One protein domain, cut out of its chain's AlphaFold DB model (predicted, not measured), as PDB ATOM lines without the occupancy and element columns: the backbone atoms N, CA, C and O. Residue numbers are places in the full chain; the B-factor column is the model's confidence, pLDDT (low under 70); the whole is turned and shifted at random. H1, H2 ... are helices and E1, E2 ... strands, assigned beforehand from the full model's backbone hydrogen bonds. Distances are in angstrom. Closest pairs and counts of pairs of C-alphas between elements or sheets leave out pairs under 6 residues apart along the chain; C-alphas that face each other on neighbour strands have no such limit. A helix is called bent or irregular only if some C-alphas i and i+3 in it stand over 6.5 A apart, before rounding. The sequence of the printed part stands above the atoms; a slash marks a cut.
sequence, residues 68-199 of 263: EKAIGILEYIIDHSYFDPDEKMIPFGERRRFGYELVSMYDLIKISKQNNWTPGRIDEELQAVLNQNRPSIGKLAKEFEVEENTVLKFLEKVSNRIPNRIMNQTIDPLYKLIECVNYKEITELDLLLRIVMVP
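AT A GLANCE: This is residues 68 to 199 of the 263 residues of an uncharacterized protein of Flavipsychrobacter stenotrophus (UniProt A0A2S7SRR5). What is the overall shape? Two lobes make an elongated model: a larger one of five mostly crossed helices, H1, H4, H5, H6 and H7, and a smaller one in which a two-stranded hairpin, E1 and E2, is followed by a helical hairpin, H2 and H3. Residues 82 to 89 lead from H1 to the smaller lobe, and H3 runs back from it toward the larger one. What is it built of, and how large is it? The printed part has 132 residues and is mostly helix, with seven named helices and two named strands in the order H1, E1, E2, H2, H3, H4, H5, H6, H7; the sheet, E1 - E2, is antiparallel. It is only just compact, close to loose, with a radius of gyration of the C-alphas of 16.9 A and spans of 52 by 33 by 24 A.

HOW THE PARTS SIT: What does the first helix touch? H1, residues 68 to 81, is the hub, the helix that touches most other helices. With residues 69 to 73 alone it touches H4, residues 137 to 144, at a steep tilt of 55 degrees, opposite ways, the closest C-alphas being those of Lys 69 and Phe 144, 6.0 A apart. With residues 77 to 81 alone it touches H6, residues 173 to 182, closest at the C-alphas of Ser 81 and Ile 178, 5.5 A, and with residues 74 to 78 alone it only just touches H7, residues 189 to 197, with 3 pairs of C-alphas within 8 A, the closest being Glu 75 and Leu 189, 5.9 A. How do the next elements stand? E1, residues 90 to 96, and E2, residues 99 to 103, form an antiparallel hairpin at 146 degrees, with N 92 and O 101 at 2.7 A and N 103 and O 90 at 2.9 A within hydrogen-bond range. H2, residues 105 to 114, and H3, residues 119 to 133, form a helical hairpin; they only just touch, with 3 pairs of C-alphas within 8 A, the closest Ser 112 and Ile 122 at 6.8 A, at a shallow tilt of 26 degrees, opposite ways. The C-alpha of Ile 90 in E1 is 6.4 A from that of Val 129 in H3, the closest pair of these two elements. Where is the remaining helix, and what stays apart? H5, residues 148 to 159, touches H4 about perpendicular at 78 degrees, with the C-alphas of Ala 141 and Glu 148 closest at 5.1 A, and touches H6 at a steep tilt of 53 degrees, the same way, with those of Glu 156 and Pro 173 closest at 5.2 A. H1 and H3 are close but not clearly touching, the C-alphas of His 80 and Asn 133 being closest at 6.7 A, while H2 is apart from H6, for instance. Are the helix backbones whole? Every O i to N i+4 pair is within hydrogen-bond range in H1, H2, H4, H5, H6 and H7, and 10 of 11 are in H3.

IN THESE COORDINATES: Where do the first and last elements lie? H1 begins at C-alpha 68, (198.183, 150.035, 173.955), and H7 ends at C-alpha 197, (198.516, 164.351, 176.486). Which elements are longest? H3 measures 22.5 A from C-alpha 119, (160.475, 161.368, 189.303), to C-alpha 133, and is only just irregular, with C-alphas 130 and 133 6.54 A apart. H1 measures 19.5 A, H5 16.0 A and E1 14.3 A.

THE WHOLE: How far does it reach? The two C-alphas farthest apart are those of Arg 97 and Pro 199, at 55.4 A. Is anything cut, and which link is long? The printed part has no cut, and the one long link is H5 to H6, residues 160 to 172. Where is confidence low? The mean pLDDT of the printed part is 80.1, and 29 residues are under 70, among them residues 82 to 91, 163 to 171 and 183 to 187.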
ATOM      1  N   GLU A  68     199.247 150.535 174.826       93.38
ATOM      2  CA  GLU A  68     198.183 150.035 173.955       93.38
ATOM      3  C   GLU A  68     196.923 149.665 174.740       93.38
ATOM      4  O   GLU A  68     195.818 150.007 174.338       93.38
ATOM      5  N   LYS A  69     197.092 149.041 175.912       95.50
ATOM      6  CA  LYS A  69     195.987 148.722 176.821       95.50
ATOM      7  C   LYS A  69     195.409 149.988 177.460       95.50
ATOM      8  O   LYS A  69     194.208 150.067 177.667       95.50
ATOM      9  N   ALA A  70     196.238 150.991 177.755       96.06
ATOM     10  CA  ALA A  70     195.773 152.258 178.327       96.06
ATOM     11  C   ALA A  70     194.907 153.044 177.332       96.06
ATOM     12  O   ALA A  70     193.843 153.524 177.708       96.06
ATOM     13  N   ILE A  71     195.332 153.128 176.069       94.75
ATOM     14  CA  ILE A  71     194.543 153.734 174.989       94.75
ATOM     15  C   ILE A  71     193.275 152.914 174.741       94.75
ATOM     16  O   ILE A  71     192.197 153.493 174.701       94.75
ATOM     17  N   GLY A  72     193.385 151.583 174.675       95.25
ATOM     18  CA  GLY A  72     192.231 150.702 174.491       95.25
ATOM     19  C   GLY A  72     191.172 150.849 175.587       95.25
ATOM     20  O   GLY A  72     189.987 150.834 175.284       95.25
ATOM     21  N   ILE A  73     191.565 151.068 176.849       96.25
ATOM     22  CA  ILE A  73     190.617 151.382 177.933       96.25
ATOM     23  C   ILE A  73     189.848 152.675 177.633       96.25
ATOM     24  O   ILE A  73     188.638 152.716 177.839       96.25
ATOM     25  N   LEU A  74     190.530 153.728 177.172       94.50
ATOM     26  CA  LEU A  74     189.883 155.005 176.856       94.50
ATOM     27  C   LEU A  74     188.928 154.879 175.668       94.50
ATOM     28  O   LEU A  74     187.797 155.343 175.754       94.50
ATOM     29  N   GLU A  75     189.371 154.211 174.605       93.38
ATOM     30  CA  GLU A  75     188.568 153.902 173.418       93.38
ATOM     31  C   GLU A  75     187.322 153.094 173.799       93.38
ATOM     32  O   GLU A  75     186.204 153.501 173.503       93.38
ATOM     33  N   TYR A  76     187.491 152.034 174.596       93.38
ATOM     34  CA  TYR A  76     186.379 151.232 175.099       93.38
ATOM     35  C   TYR A  76     185.367 152.074 175.873       93.38
ATOM     36  O   TYR A  76     184.162 151.898 175.702       93.38
ATOM     37  N   ILE A  77     185.837 152.970 176.747       91.56
ATOM     38  CA  ILE A  77     184.950 153.853 177.501       91.56
ATOM     39  C   ILE A  77     184.190 154.757 176.535       91.56
ATOM     40  O   ILE A  77     182.977 154.822 176.660       91.56
ATOM     41  N   ILE A  78     184.833 155.392 175.559       87.12
ATOM     42  CA  ILE A  78     184.137 156.243 174.580       87.12
ATOM     43  C   ILE A  78     183.045 155.447 173.845       87.12
ATOM     44  O   ILE A  78     181.877 155.836 173.878       87.12
ATOM     45  N   ASP A  79     183.395 154.278 173.312       85.69
ATOM     46  CA  ASP A  79     182.496 153.447 172.501       85.69
ATOM     47  C   ASP A  79     181.315 152.860 173.290       85.69
ATOM     48  O   ASP A  79     180.230 152.646 172.749       85.69
ATOM     49  N   HIS A  80     181.515 152.564 174.578       83.69
ATOM     50  CA  HIS A  80     180.524 151.857 175.402       83.69
ATOM     51  C   HIS A  80     179.814 152.757 176.412       83.69
ATOM     52  O   HIS A  80     178.851 152.316 177.043       83.69
ATOM     53  N   SER A  81     180.281 153.992 176.583       78.38
ATOM     54  CA  SER A  81     179.639 154.965 177.466       78.38
ATOM     55  C   SER A  81     178.617 155.788 176.723       78.38
ATOM     56  O   SER A  81     177.579 156.046 177.321       78.38
ATOM     57  N   TYR A  82     178.877 156.117 175.446       67.62
ATOM     58  CA  TYR A  82     177.981 156.949 174.656       67.62
ATOM     59  C   TYR A  82     176.549 156.416 174.704       67.62
ATOM     60  O   TYR A  82     176.219 155.259 174.376       67.62
ATOM     61  N   PHE A  83     175.699 157.309 175.174       68.19
ATOM     62  CA  PHE A  83     174.284 157.113 175.283       68.19
ATOM     63  C   PHE A  83     173.604 158.098 174.349       68.19
ATOM     64  O   PHE A  83     173.569 159.293 174.629       68.19
ATOM     65  N   ASP A  84     173.086 157.583 173.238       65.00
ATOM     66  CA  ASP A  84     172.141 158.326 172.423       65.00
ATOM     67  C   ASP A  84     170.717 158.024 172.920       65.00
ATOM     68  O   ASP A  84     170.274 156.871 172.798       65.00
ATOM     69  N   PRO A  85     170.011 159.010 173.503       60.91
ATOM     70  CA  PRO A  85     168.620 158.865 173.922       60.91
ATOM     71  C   PRO A  85     167.686 158.420 172.791       60.91
ATOM     72  O   PRO A  85     166.675 157.763 173.061       60.91
ATOM     73  N   ASP A  86     168.026 158.767 171.546       58.94
ATOM     74  CA  ASP A  86     167.178 158.555 170.376       58.94
ATOM     75  C   ASP A  86     167.465 157.215 169.678       58.94
ATOM     76  O   ASP A  86     166.577 156.652 169.037       58.94
ATOM     77  N   GLU A  87     168.674 156.657 169.821       63.16
ATOM     78  CA  GLU A  87     169.063 155.419 169.122       63.16
ATOM     79  C   GLU A  87     168.919 154.141 169.967       63.16
ATOM     80  O   GLU A  87     168.784 153.045 169.410       63.16
ATOM     81  N   LYS A  88     168.955 154.226 171.306       64.75
ATOM     82  CA  LYS A  88     168.902 153.032 172.171       64.75
ATOM     83  C   LYS A  88     167.488 152.708 172.651       64.75
ATOM     84  O   LYS A  88     166.831 153.483 173.335       64.75
ATOM     85  N   MET A  89     167.070 151.475 172.368       67.12
ATOM     86  CA  MET A  89     165.818 150.909 172.863       67.12
ATOM     87  C   MET A  89     165.983 150.294 174.261       67.12
ATOM     88  O   MET A  89     166.919 149.539 174.528       67.12
ATOM     89  N   ILE A  90     165.024 150.582 175.131       69.12
ATOM     90  CA  ILE A  90     164.943 150.217 176.542       69.12
ATOM     91  C   ILE A  90     164.074 148.969 176.717       69.12
ATOM     92  O   ILE A  90     162.902 149.000 176.339       69.12
ATOM     93  N   PRO A  91     164.584 147.893 177.341       68.81
ATOM     94  CA  PRO A  91     163.748 146.816 177.857       68.81
ATOM     95  C   PRO A  91     162.740 147.362 178.877       68.81
ATOM     96  O   PRO A  91     163.135 147.896 179.908       68.81
ATOM     97  N   PHE A  92     161.446 147.214 178.609       72.62
ATOM     98  CA  PHE A  92     160.364 147.754 179.420       72.62
ATOM     99  C   PHE A  92     159.354 146.676 179.826       72.62
ATOM    100  O   PHE A  92     158.952 145.824 179.026       72.62
ATOM    101  N   GLY A  93     158.917 146.745 181.086       69.50
ATOM    102  CA  GLY A  93     157.902 145.865 181.659       69.50
ATOM    103  C   GLY A  93     158.398 144.457 182.004       69.50
ATOM    104  O   GLY A  93     159.593 144.182 182.109       69.50
ATOM    105  N   GLU A  94     157.454 143.541 182.226       72.81
ATOM    106  CA  GLU A  94     157.777 142.154 182.562       72.81
ATOM    107  C   GLU A  94     158.389 141.405 181.374       72.81
ATOM    108  O   GLU A  94     157.958 141.539 180.223       72.81
ATOM    109  N   ARG A  95     159.366 140.541 181.669       70.12
ATOM    110  CA  ARG A  95     159.991 139.671 180.671       70.12
ATOM    111  C   ARG A  95     158.947 138.713 180.095       70.12
ATOM    112  O   ARG A  95     158.504 137.784 180.768       70.12
ATOM    113  N   ARG A  96     158.581 138.901 178.826       76.44
ATOM    114  CA  ARG A  96     157.665 138.014 178.098       76.44
ATOM    115  C   ARG A  96     158.418 136.810 177.525       76.44
ATOM    116  O   ARG A  96     159.648 136.752 177.508       76.44
ATOM    117  N   ARG A  97     157.662 135.843 176.989       74.12
ATOM    118  CA  ARG A  97     158.180 134.585 176.409       74.12
ATOM    119  C   ARG A  97     159.257 134.785 175.327       74.12
ATOM    120  O   ARG A  97     160.082 133.898 175.143       74.12
ATOM    121  N   PHE A  98     159.252 135.934 174.648       69.12
ATOM    122  CA  PHE A  98     160.184 136.291 173.571       69.12
ATOM    123  C   PHE A  98     161.152 137.431 173.936       69.12
ATOM    124  O   PHE A  98     161.840 137.943 173.062       69.12
ATOM    125  N   GLY A  99     161.227 137.819 175.213       75.19
ATOM    126  CA  GLY A  99     162.058 138.930 175.681       75.19
ATOM    127  C   GLY A  99     161.240 140.072 176.277       75.19
ATOM    128  O   GLY A  99     160.071 139.901 176.624       75.19
ATOM    129  N   TYR A 100     161.881 141.221 176.438       73.56
ATOM    130  CA  TYR A 100     161.232 142.444 176.900       73.56
ATOM    131  C   TYR A 100     160.579 143.178 175.732       73.56
ATOM    132  O   TYR A 100     160.987 143.014 174.580       73.56
ATOM    133  N   GLU A 101     159.576 143.997 176.034       78.81
ATOM    134  CA  GLU A 101     159.167 145.046 175.106       78.81
ATOM    135  C   GLU A 101     160.290 146.083 175.038       78.81
ATOM    136  O   GLU A 101     160.925 146.362 176.049       78.81
ATOM    137  N   LEU A 102     160.592 146.588 173.848       77.56
ATOM    138  CA  LEU A 102     161.638 147.579 173.639       77.56
ATOM    139  C   LEU A 102     160.967 148.930 173.376       77.56
ATOM    140  O   LEU A 102     160.161 149.022 172.452       77.56
ATOM    141  N   VAL A 103     161.291 149.957 174.159       77.81
ATOM    142  CA  VAL A 103     160.734 151.319 174.033       77.81
ATOM    143  C   VAL A 103     161.853 152.347 173.908       77.81
ATOM    144  O   VAL A 103     162.924 152.142 174.463       77.81
ATOM    145  N   SER A 104     161.650 153.455 173.200       79.62
ATOM    146  CA  SER A 104     162.624 154.557 173.249       79.62
ATOM    147  C   SER A 104     162.617 155.229 174.631       79.62
ATOM    148  O   SER A 104     161.677 155.051 175.413       79.62
ATOM    149  N   MET A 105     163.622 156.053 174.940       76.06
ATOM    150  CA  MET A 105     163.548 156.925 176.120       76.06
ATOM    151  C   MET A 105     162.313 157.819 176.100       76.06
ATOM    152  O   MET A 105     161.628 157.957 177.111       76.06
ATOM    153  N   TYR A 106     162.020 158.413 174.945       78.00
ATOM    154  CA  TYR A 106     160.870 159.289 174.779       78.00
ATOM    155  C   TYR A 106     159.559 158.549 175.078       78.00
ATOM    156  O   TYR A 106     158.699 159.053 175.807       78.00
ATOM    157  N   ASP A 107     159.433 157.313 174.591       83.00
ATOM    158  CA  ASP A 107     158.288 156.459 174.893       83.00
ATOM    159  C   ASP A 107     158.233 156.095 176.378       83.00
ATOM    160  O   ASP A 107     157.155 156.149 176.965       83.00
ATOM    161  N   LEU A 108     159.370 155.801 177.020       80.62
ATOM    162  CA  LEU A 108     159.427 155.549 178.462       80.62
ATOM    163  C   LEU A 108     158.909 156.752 179.262       80.62
ATOM    164  O   LEU A 108     158.118 156.583 180.187       80.62
ATOM    165  N   ILE A 109     159.300 157.967 178.880       77.00
ATOM    166  CA  ILE A 109     158.840 159.215 179.505       77.00
ATOM    167  C   ILE A 109     157.342 159.431 179.265       77.00
ATOM    168  O   ILE A 109     156.603 159.861 180.150       77.00
ATOM    169  N   LYS A 110     156.849 159.112 178.069       85.44
ATOM    170  CA  LYS A 110     155.420 159.198 177.764       85.44
ATOM    171  C   LYS A 110     154.614 158.198 178.596       85.44
ATOM    172  O   LYS A 110     153.587 158.564 179.168       85.44
ATOM    173  N   ILE A 111     155.097 156.962 178.703       86.50
ATOM    174  CA  ILE A 111     154.501 155.907 179.525       86.50
ATOM    175  C   ILE A 111     154.541 156.304 181.005       86.50
ATOM    176  O   ILE A 111     153.557 156.102 181.719       86.50
ATOM    177  N   SER A 112     155.632 156.907 181.476       85.62
ATOM    178  CA  SER A 112     155.770 157.326 182.870       85.62
ATOM    179  C   SER A 112     154.792 158.445 183.234       85.62
ATOM    180  O   SER A 112     154.119 158.349 184.263       85.62
ATOM    181  N   LYS A 113     154.618 159.438 182.346       84.19
ATOM    182  CA  LYS A 113     153.590 160.487 182.461       84.19
ATOM    183  C   LYS A 113     152.182 159.877 182.505       84.19
ATOM    184  O   LYS A 113     151.399 160.215 183.386       84.19
ATOM    185  N   GLN A 114     151.867 158.943 181.603       89.44
ATOM    186  CA  GLN A 114     150.555 158.276 181.551       89.44
ATOM    187  C   GLN A 114     150.237 157.458 182.809       89.44
ATOM    188  O   GLN A 114     149.078 157.362 183.206       89.44
ATOM    189  N   ASN A 115     151.258 156.882 183.444       88.25
ATOM    190  CA  ASN A 115     151.111 156.068 184.647       88.25
ATOM    191  C   ASN A 115     151.342 156.850 185.954       88.25
ATOM    192  O   ASN A 115     151.392 156.227 187.015       88.25
ATOM    193  N   ASN A 116     151.486 158.180 185.900       89.88
ATOM    194  CA  ASN A 116     151.783 159.039 187.054       89.88
ATOM    195  C   ASN A 116     152.978 158.544 187.888       89.88
ATOM    196  O   ASN A 116     152.922 158.498 189.120       89.88
ATOM    197  N   TRP A 117     154.054 158.120 187.225       88.25
ATOM    198  CA  TRP A 117     155.270 157.718 187.928       88.25
ATOM    199  C   TRP A 117     155.887 158.904 188.666       88.25
ATOM    200  O   TRP A 117     155.859 160.040 188.192       88.25
ATOM    201  N   THR A 118     156.465 158.635 189.834       86.12
ATOM    202  CA  THR A 118     157.255 159.638 190.546       86.12
ATOM    203  C   THR A 118     158.572 159.883 189.798       86.12
ATOM    204  O   THR A 118     159.090 158.947 189.183       86.12
ATOM    205  N   PRO A 119     159.161 161.092 189.886       77.94
ATOM    206  CA  PRO A 119     160.475 161.368 189.303       77.94
ATOM    207  C   PRO A 119     161.538 160.334 189.704       77.94
ATOM    208  O   PRO A 119     162.215 159.795 188.841       77.94
ATOM    209  N   GLY A 120     161.576 159.938 190.984       77.69
ATOM    210  CA  GLY A 120     162.523 158.923 191.461       77.69
ATOM    211  C   GLY A 120     162.368 157.552 190.791       77.69
ATOM    212  O   GLY A 120     163.364 156.899 190.517       77.69
ATOM    213  N   ARG A 121     161.141 157.130 190.452       81.62
ATOM    214  CA  ARG A 121     160.928 155.876 189.708       81.62
ATOM    215  C   ARG A 121     161.411 155.988 188.262       81.62
ATOM    216  O   ARG A 121     161.936 155.026 187.718       81.62
ATOM    217  N   ILE A 122     161.201 157.143 187.629       76.62
ATOM    218  CA  ILE A 122     161.685 157.401 186.266       76.62
ATOM    219  C   ILE A 122     163.215 157.345 186.253       76.62
ATOM    220  O   ILE A 122     163.784 156.665 185.402       76.62
ATOM    221  N   ASP A 123     163.855 157.984 187.232       71.38
ATOM    222  CA  ASP A 123     165.306 157.952 187.403       71.38
ATOM    223  C   ASP A 123     165.817 156.526 187.616       71.38
ATOM    224  O   ASP A 123     166.775 156.126 186.963       71.38
ATOM    225  N   GLU A 124     165.176 155.729 188.475       77.12
ATOM    226  CA  GLU A 124     165.554 154.328 188.704       77.12
ATOM    227  C   GLU A 124     165.513 153.493 187.415       77.12
ATOM    228  O   GLU A 124     166.454 152.749 187.135       77.12
ATOM    229  N   GLU A 125     164.463 153.636 186.606       76.31
ATOM    230  CA  GLU A 125     164.292 152.887 185.354       76.31
ATOM    231  C   GLU A 125     165.295 153.339 184.283       76.31
ATOM    232  O   GLU A 125     165.946 152.510 183.645       76.31
ATOM    233  N   LEU A 126     165.503 154.651 184.133       73.19
ATOM    234  CA  LEU A 126     166.523 155.193 183.233       73.19
ATOM    235  C   LEU A 126     167.929 154.755 183.661       73.19
ATOM    236  O   LEU A 126     168.710 154.283 182.836       73.19
ATOM    237  N   GLN A 127     168.247 154.838 184.953       73.50
ATOM    238  CA  GLN A 127     169.531 154.391 185.488       73.50
ATOM    239  C   GLN A 127     169.723 152.885 185.314       73.50
ATOM    240  O   GLN A 127     170.828 152.452 184.994       73.50
ATOM    241  N   ALA A 128     168.682 152.065 185.475       74.12
ATOM    242  CA  ALA A 128     168.775 150.626 185.240       74.12
ATOM    243  C   ALA A 128     169.195 150.312 183.795       74.12
ATOM    244  O   ALA A 128     170.010 149.416 183.577       74.12
ATOM    245  N   VAL A 129     168.702 151.071 182.816       69.88
ATOM    246  CA  VAL A 129     169.099 150.950 181.406       69.88
ATOM    247  C   VAL A 129     170.516 151.455 181.184       69.88
ATOM    248  O   VAL A 129     171.343 150.741 180.612       69.88
ATOM    249  N   LEU A 130     170.807 152.674 181.643       69.94
ATOM    250  CA  LEU A 130     172.117 153.307 181.488       69.94
ATOM    251  C   LEU A 130     173.225 152.424 182.072       69.94
ATOM    252  O   LEU A 130     174.286 152.262 181.470       69.94
ATOM    253  N   ASN A 131     172.951 151.771 183.203       72.31
ATOM    254  CA  ASN A 131     173.906 150.912 183.890       72.31
ATOM    255  C   ASN A 131     174.094 149.527 183.247       72.31
ATOM    256  O   ASN A 131     175.122 148.903 183.504       72.31
ATOM    257  N   GLN A 132     173.183 149.036 182.392       70.00
ATOM    258  CA  GLN A 132     173.311 147.694 181.789       70.00
ATOM    259  C   GLN A 132     174.553 147.546 180.904       70.00
ATOM    260  O   GLN A 132     175.175 146.484 180.885       70.00
ATOM    261  N   ASN A 133     174.929 148.608 180.189       68.12
ATOM    262  CA  ASN A 133     176.085 148.601 179.290       68.12
ATOM    263  C   ASN A 133     177.249 149.452 179.794       68.12
ATOM    264  O   ASN A 133     178.308 149.471 179.165       68.12
ATOM    265  N   ARG A 134     177.074 150.103 180.946       79.44
ATOM    266  CA  ARG A 134     178.073 150.987 181.519       79.44
ATOM    267  C   ARG A 134     179.374 150.226 181.790       79.44
ATOM    268  O   ARG A 134     179.344 149.168 182.431       79.44
ATOM    269  N   PRO A 135     180.529 150.742 181.340       88.81
ATOM    270  CA  PRO A 135     181.811 150.198 181.750       88.81
ATOM    271  C   PRO A 135     181.928 150.207 183.276       88.81
ATOM    272  O   PRO A 135     181.529 151.162 183.939       88.81
ATOM    273  N   SER A 136     182.506 149.148 183.834       92.19
ATOM    274  CA  SER A 136     182.906 149.095 185.239       92.19
ATOM    275  C   SER A 136     184.404 148.845 185.330       92.19
ATOM    276  O   SER A 136     184.991 148.257 184.418       92.19
ATOM    277  N   ILE A 137     185.033 149.250 186.437       95.38
ATOM    278  CA  ILE A 137     186.472 149.028 186.653       95.38
ATOM    279  C   ILE A 137     186.826 147.543 186.514       95.38
ATOM    280  O   ILE A 137     187.771 147.216 185.803       95.38
ATOM    281  N   GLY A 138     186.033 146.645 187.108       95.81
ATOM    282  CA  GLY A 138     186.252 145.199 187.001       95.81
ATOM    283  C   GLY A 138     186.093 144.660 185.577       95.81
ATOM    284  O   GLY A 138     186.870 143.806 185.147       95.81
ATOM    285  N   LYS A 139     185.140 145.192 184.797       94.19
ATOM    286  CA  LYS A 139     184.982 144.827 183.380       94.19
ATOM    287  C   LYS A 139     186.196 145.270 182.561       94.19
ATOM    288  O   LYS A 139     186.742 144.457 181.826       94.19
ATOM    289  N   LEU A 140     186.648 146.514 182.736       96.38
ATOM    290  CA  LEU A 140     187.833 147.058 182.064       96.38
ATOM    291  C   LEU A 140     189.100 146.277 182.442       96.38
ATOM    292  O   LEU A 140     189.873 145.874 181.578       96.38
ATOM    293  N   ALA A 141     189.294 146.012 183.731       97.44
ATOM    294  CA  ALA A 141     190.414 145.233 184.246       97.44
ATOM    295  C   ALA A 141     190.476 143.832 183.625       97.44
ATOM    296  O   ALA A 141     191.537 143.393 183.180       97.44
ATOM    297  N   LYS A 142     189.328 143.150 183.546       97.06
ATOM    298  CA  LYS A 142     189.218 141.828 182.929       97.06
ATOM    299  C   LYS A 142     189.479 141.870 181.422       97.06
ATOM    300  O   LYS A 142     190.273 141.069 180.946       97.06
ATOM    301  N   GLU A 143     188.828 142.781 180.700       96.31
ATOM    302  CA  GLU A 143     188.920 142.895 179.237       96.31
ATOM    303  C   GLU A 143     190.354 143.173 178.775       96.31
ATOM    304  O   GLU A 143     190.846 142.566 177.829       96.31
ATOM    305  N   PHE A 144     191.058 144.058 179.485       96.69
ATOM    306  CA  PHE A 144     192.416 144.460 179.127       96.69
ATOM    307  C   PHE A 144     193.501 143.685 179.880       96.69
ATOM    308  O   PHE A 144     194.685 143.952 179.681       96.69
ATOM    309  N   GLU A 145     193.139 142.719 180.727       97.62
ATOM    310  CA  GLU A 145     194.060 141.957 181.582       97.62
ATOM    311  C   GLU A 145     195.010 142.887 182.373       97.62
ATOM    312  O   GLU A 145     196.241 142.801 182.292       97.62
ATOM    313  N   VAL A 146     194.426 143.846 183.090       96.88
ATOM    314  CA  VAL A 146     195.123 144.811 183.954       96.88
ATOM    315  C   VAL A 146     194.497 144.742 185.342       96.88
ATOM    316  O   VAL A 146     193.290 144.597 185.466       96.88
ATOM    317  N   GLU A 147     195.288 144.866 186.409       97.62
ATOM    318  CA  GLU A 147     194.736 144.919 187.768       97.62
ATOM    319  C   GLU A 147     193.776 146.109 187.948       97.62
ATOM    320  O   GLU A 147     194.096 147.234 187.559       97.62
ATOM    321  N   GLU A 148     192.648 145.896 188.631       97.12
ATOM    322  CA  GLU A 148     191.627 146.930 188.875       97.12
ATOM    323  C   GLU A 148     192.197 148.216 189.484       97.12
ATOM    324  O   GLU A 148     191.931 149.311 188.996       97.12
ATOM    325  N   ASN A 149     193.057 148.100 190.499       95.88
ATOM    326  CA  ASN A 149     193.710 149.252 191.130       95.88
ATOM    327  C   ASN A 149     194.606 150.033 190.151       95.88
ATOM    328  O   ASN A 149     194.787 151.243 190.280       95.88
ATOM    329  N   THR A 150     195.188 149.345 189.170       96.50
ATOM    330  CA  THR A 150     196.019 149.973 188.142       96.50
ATOM    331  C   THR A 150     195.154 150.707 187.115       96.50
ATOM    332  O   THR A 150     195.512 151.819 186.723       96.50
ATOM    333  N   VAL A 151     193.998 150.141 186.739       96.69
ATOM    334  CA  VAL A 151     192.982 150.822 185.916       96.69
ATOM    335  C   VAL A 151     192.453 152.062 186.633       96.69
ATOM    336  O   VAL A 151     192.481 153.149 186.062       96.69
ATOM    337  N   LEU A 152     192.054 151.933 187.902       95.44
ATOM    338  CA  LEU A 152     191.532 153.039 188.705       95.44
ATOM    339  C   LEU A 152     192.518 154.213 188.761       95.44
ATOM    340  O   LEU A 152     192.166 155.324 188.386       95.44
ATOM    341  N   LYS A 153     193.784 153.959 189.116       94.50
ATOM    342  CA  LYS A 153     194.833 154.998 189.160       94.50
ATOM    343  C   LYS A 153     195.108 155.649 187.809       94.50
ATOM    344  O   LYS A 153     195.533 156.804 187.751       94.50
ATOM    345  N   PHE A 154     194.954 154.905 186.717       95.62
ATOM    346  CA  PHE A 154     195.063 155.479 185.381       95.62
ATOM    347  C   PHE A 154     193.881 156.413 185.098       95.62
ATOM    348  O   PHE A 154     194.100 157.554 184.693       95.62
ATOM    349  N   LEU A 155     192.658 155.979 185.399       94.69
ATOM    350  CA  LEU A 155     191.461 156.797 185.223       94.69
ATOM    351  C   LEU A 155     191.455 158.028 186.131       94.69
ATOM    352  O   LEU A 155     191.051 159.086 185.673       94.69
ATOM    353  N   GLU A 156     191.992 157.958 187.352       90.94
ATOM    354  CA  GLU A 156     192.221 159.138 188.204       90.94
ATOM    355  C   GLU A 156     193.106 160.178 187.506       90.94
ATOM    356  O   GLU A 156     192.842 161.379 187.552       90.94
ATOM    357  N   LYS A 157     194.177 159.750 186.828       89.81
ATOM    358  CA  LYS A 157     195.054 160.682 186.102       89.81
ATOM    359  C   LYS A 157     194.360 161.316 184.906       89.81
ATOM    360  O   LYS A 157     194.656 162.471 184.602       89.81
ATOM    361  N   VAL A 158     193.493 160.564 184.237       90.69
ATOM    362  CA  VAL A 158     192.696 161.025 183.096       90.69
ATOM    363  C   VAL A 158     191.622 162.000 183.572       90.69
ATOM    364  O   VAL A 158     191.603 163.145 183.129       90.69
ATOM    365  N   SER A 159     190.805 161.605 184.545       86.81
ATOM    366  CA  SER A 159     189.684 162.392 185.070       86.81
ATOM    367  C   SER A 159     190.126 163.714 185.702       86.81
ATOM    368  O   SER A 159     189.425 164.720 185.598       86.81
ATOM    369  N   ASN A 160     191.320 163.757 186.303       81.94
ATOM    370  CA  ASN A 160     191.900 164.984 186.851       81.94
ATOM    371  C   ASN A 160     192.274 166.024 185.785       81.94
ATOM    372  O   ASN A 160     192.501 167.182 186.135       81.94
ATOM    373  N   ARG A 161     192.350 165.637 184.507       80.81
ATOM    374  CA  ARG A 161     192.625 166.545 183.377       80.81
ATOM    375  C   ARG A 161     191.365 167.066 182.715       80.81
ATOM    376  O   ARG A 161     191.434 168.039 181.977       80.81
ATOM    377  N   ILE A 162     190.239 166.424 182.983       77.38
ATOM    378  CA  ILE A 162     188.955 166.809 182.425       77.38
ATOM    379  C   ILE A 162     188.354 167.892 183.335       77.38
ATOM    380  O   ILE A 162     188.324 167.696 184.558       77.38
ATOM    381  N   PRO A 163     187.909 169.039 182.801       69.69
ATOM    382  CA  PRO A 163     187.237 170.065 183.594       69.69
ATOM    383  C   PRO A 163     185.973 169.525 184.281       69.69
ATOM    384  O   PRO A 163     185.237 168.731 183.705       69.69
ATOM    385  N   ASN A 164     185.692 169.948 185.518       66.31
ATOM    386  CA  ASN A 164     184.379 169.715 186.139       66.31
ATOM    387  C   ASN A 164     183.384 170.741 185.583       66.31
ATOM    388  O   ASN A 164     183.174 171.782 186.199       66.31
ATOM    389  N   ARG A 165     182.801 170.484 184.411       56.03
ATOM    390  CA  ARG A 165     181.706 171.328 183.901       56.03
ATOM    391  C   ARG A 165     180.356 170.994 184.545       56.03
ATOM    392  O   ARG A 165     179.490 171.858 184.600       56.03
ATOM    393  N   ILE A 166     180.210 169.792 185.111       49.50
ATOM    394  CA  ILE A 166     178.967 169.313 185.732       49.50
ATOM    395  C   ILE A 166     179.151 169.255 187.253       49.50
ATOM    396  O   ILE A 166     180.066 168.613 187.771       49.50
ATOM    397  N   MET A 167     178.304 169.999 187.966       41.81
ATOM    398  CA  MET A 167     178.461 170.459 189.354       41.81
ATOM    399  C   MET A 167     178.238 169.413 190.456       41.81
ATOM    400  O   MET A 167     178.018 169.782 191.608       41.81
ATOM    401  N   ASN A 168     178.355 168.119 190.180       49.19
ATOM    402  CA  ASN A 168     178.301 167.125 191.246       49.19
ATOM    403  C   ASN A 168     179.703 166.602 191.521       49.19
ATOM    404  O   ASN A 168     180.382 166.125 190.619       49.19
ATOM    405  N   GLN A 169     180.127 166.710 192.783       50.44
ATOM    406  CA  GLN A 169     181.396 166.243 193.354       50.44
ATOM    407  C   GLN A 169     181.553 164.711 193.259       50.44
ATOM    408  O   GLN A 169     181.879 164.046 194.241       50.44
ATOM    409  N   THR A 170     181.269 164.104 192.109       53.50
ATOM    410  CA  THR A 170     181.460 162.677 191.898       53.50
ATOM    411  C   THR A 170     182.957 162.406 191.932       53.50
ATOM    412  O   THR A 170     183.720 162.808 191.059       53.50
ATOM    413  N   ILE A 171     183.377 161.755 193.019       63.66
ATOM    414  CA  ILE A 171     184.768 161.366 193.274       63.66
ATOM    415  C   ILE A 171     185.197 160.250 192.305       63.66
ATOM    416  O   ILE A 171     186.388 160.081 192.063       63.66
ATOM    417  N   ASP A 172     184.242 159.505 191.731       86.12
ATOM    418  CA  ASP A 172     184.524 158.365 190.859       86.12
ATOM    419  C   ASP A 172     185.130 158.809 189.504       86.12
ATOM    420  O   ASP A 172     184.459 159.470 188.700       86.12
ATOM    421  N   PRO A 173     186.391 158.435 189.211       88.19
ATOM    422  CA  PRO A 173     187.082 158.835 187.987       88.19
ATOM    423  C   PRO A 173     186.445 158.307 186.702       88.19
ATOM    424  O   PRO A 173     186.502 158.979 185.671       88.19
ATOM    425  N   LEU A 174     185.877 157.099 186.752       89.88
ATOM    426  CA  LEU A 174     185.226 156.469 185.611       89.88
ATOM    427  C   LEU A 174     183.884 157.145 185.344       89.88
ATOM    428  O   LEU A 174     183.605 157.483 184.198       89.88
ATOM    429  N   TYR A 175     183.096 157.402 186.393       85.06
ATOM    430  CA  TYR A 175     181.833 158.132 186.277       85.06
ATOM    431  C   TYR A 175     182.047 159.475 185.583       85.06
ATOM    432  O   TYR A 175     181.386 159.762 184.592       85.06
ATOM    433  N   LYS A 176     183.032 160.256 186.041       83.19
ATOM    434  CA  LYS A 176     183.336 161.564 185.460       83.19
ATOM    435  C   LYS A 176     183.671 161.494 183.965       83.19
ATOM    436  O   LYS A 176     183.196 162.319 183.195       83.19
ATOM    437  N   LEU A 177     184.484 160.521 183.550       84.75
ATOM    438  CA  LEU A 177     184.823 160.348 182.135       84.75
ATOM    439  C   LEU A 177     183.593 159.942 181.306       84.75
ATOM    440  O   LEU A 177     183.407 160.465 180.213       84.75
ATOM    441  N   ILE A 178     182.748 159.055 181.838       83.88
ATOM    442  CA  ILE A 178     181.495 158.621 181.202       83.88
ATOM    443  C   ILE A 178     180.560 159.805 180.959       83.88
ATOM    444  O   ILE A 178     180.036 159.943 179.857       83.88
ATOM    445  N   GLU A 179     180.382 160.677 181.952       77.81
ATOM    446  CA  GLU A 179     179.557 161.877 181.791       77.81
ATOM    447  C   GLU A 179     180.099 162.759 180.663       77.81
ATOM    448  O   GLU A 179     179.353 163.114 179.759       77.81
ATOM    449  N   CYS A 180     181.405 163.042 180.631       75.56
ATOM    450  CA  CYS A 180     181.983 163.868 179.566       75.56
ATOM    451  C   CYS A 180     181.795 163.277 178.158       75.56
ATOM    452  O   CYS A 180     181.623 164.027 177.197       75.56
ATOM    453  N   VAL A 181     181.787 161.948 178.023       76.88
ATOM    454  CA  VAL A 181     181.422 161.288 176.759       76.88
ATOM    455  C   VAL A 181     179.935 161.507 176.442       76.88
ATOM    456  O   VAL A 181     179.589 161.880 175.322       76.88
ATOM    457  N   ASN A 182     179.055 161.328 177.429       72.00
ATOM    458  CA  ASN A 182     177.602 161.434 177.263       72.00
ATOM    459  C   ASN A 182     177.109 162.848 176.945       72.00
ATOM    460  O   ASN A 182     176.222 163.006 176.113       72.00
ATOM    461  N   TYR A 183     177.720 163.881 177.523       68.31
ATOM    462  CA  TYR A 183     177.409 165.279 177.202       68.31
ATOM    463  C   TYR A 183     177.990 165.741 175.857       68.31
ATOM    464  O   TYR A 183     177.992 166.933 175.556       68.31
ATOM    465  N   LYS A 184     178.488 164.805 175.037       63.97
ATOM    466  CA  LYS A 184     179.142 165.049 173.746       63.97
ATOM    467  C   LYS A 184     180.343 165.997 173.826       63.97
ATOM    468  O   LYS A 184     180.777 166.527 172.808       63.97
ATOM    469  N   GLU A 185     180.918 166.186 175.015       60.00
ATOM    470  CA  GLU A 185     182.135 166.985 175.174       60.00
ATOM    471  C   GLU A 185     183.354 166.233 174.635       60.00
ATOM    472  O   GLU A 185     184.313 166.852 174.183       60.00
ATOM    473  N   ILE A 186     183.323 164.896 174.701       65.88
ATOM    474  CA  ILE A 186     184.406 164.013 174.267       65.88
ATOM    475  C   ILE A 186     183.816 162.788 173.556       65.88
ATOM    476  O   ILE A 186     183.700 161.712 174.135       65.88
ATOM    477  N   THR A 187     183.428 162.943 172.290       69.69
ATOM    478  CA  THR A 187     182.864 161.843 171.477       69.69
ATOM    479  C   THR A 187     183.907 161.078 170.670       69.69
ATOM    480  O   THR A 187     183.607 160.029 170.115       69.69
ATOM    481  N   GLU A 188     185.129 161.601 170.579       79.50
ATOM    482  CA  GLU A 188     186.201 161.035 169.765       79.50
ATOM    483  C   GLU A 188     187.439 160.766 170.618       79.50
ATOM    484  O   GLU A 188     187.841 161.591 171.450       79.50
ATOM    485  N   LEU A 189     188.086 159.622 170.373       83.75
ATOM    486  CA  LEU A 189     189.332 159.255 171.046       83.75
ATOM    487  C   LEU A 189     190.406 160.330 170.862       83.75
ATOM    488  O   LEU A 189     191.094 160.677 171.819       83.75
ATOM    489  N   ASP A 190     190.506 160.905 169.668       80.56
ATOM    490  CA  ASP A 190     191.456 161.966 169.340       80.56
ATOM    491  C   ASP A 190     191.298 163.200 170.235       80.56
ATOM    492  O   ASP A 190     192.294 163.764 170.699       80.56
ATOM    493  N   LEU A 191     190.060 163.600 170.532       77.19
ATOM    494  CA  LEU A 191     189.780 164.729 171.415       77.19
ATOM    495  C   LEU A 191     190.198 164.423 172.857       77.19
ATOM    496  O   LEU A 191     190.856 165.244 173.502       77.19
ATOM    497  N   LEU A 192     189.904 163.215 173.348       82.50
ATOM    498  CA  LEU A 192     190.354 162.790 174.674       82.50
ATOM    499  C   LEU A 192     191.881 162.733 174.758       82.50
ATOM    500  O   LEU A 192     192.465 163.215 175.729       82.50
ATOM    501  N   LEU A 193     192.531 162.162 173.741       84.88
ATOM    502  CA  LEU A 193     193.985 162.041 173.666       84.88
ATOM    503  C   LEU A 193     194.659 163.410 173.686       84.88
ATOM    504  O   LEU A 193     195.635 163.572 174.418       84.88
ATOM    505  N   ARG A 194     194.109 164.413 172.991       79.81
ATOM    506  CA  ARG A 194     194.579 165.804 173.086       79.81
ATOM    507  C   ARG A 194     194.575 166.296 174.532       79.81
ATOM    508  O   ARG A 194     195.612 166.753 175.002       79.81
ATOM    509  N   ILE A 195     193.474 166.114 175.265       79.44
ATOM    510  CA  ILE A 195     193.336 166.543 176.669       79.44
ATOM    511  C   ILE A 195     194.337 165.819 177.580       79.44
ATOM    512  O   ILE A 195     195.036 166.439 178.386       79.44
ATOM    513  N   VAL A 196     194.436 164.492 177.472       85.00
ATOM    514  CA  VAL A 196     195.246 163.702 178.414       85.00
ATOM    515  C   VAL A 196     196.750 163.774 178.133       85.00
ATOM    516  O   VAL A 196     197.556 163.489 179.030       85.00
ATOM    517  N   MET A 197     197.128 164.170 176.914       85.62
ATOM    518  CA  MET A 197     198.516 164.351 176.486       85.62
ATOM    519  C   MET A 197     199.076 165.748 176.758       85.62
ATOM    520  O   MET A 197     200.299 165.905 176.683       85.62
ATOM    521  N   VAL A 198     198.251 166.730 177.151       77.94
ATOM    522  CA  VAL A 198     198.746 168.055 177.558       77.94
ATOM    523  C   VAL A 198     199.738 167.898 178.726       77.94
ATOM    524  O   VAL A 198     199.397 167.301 179.754       77.94
ATOM    525  N   PRO A 199     200.983 168.406 178.609       71.00
ATOM    526  CA  PRO A 199     201.958 168.345 179.692       71.00
ATOM    527  C   PRO A 199     201.553 169.239 180.871       71.00
ATOM    528  O   PRO A 199     201.609 170.465 180.794       71.00
TER     529      PRO A 199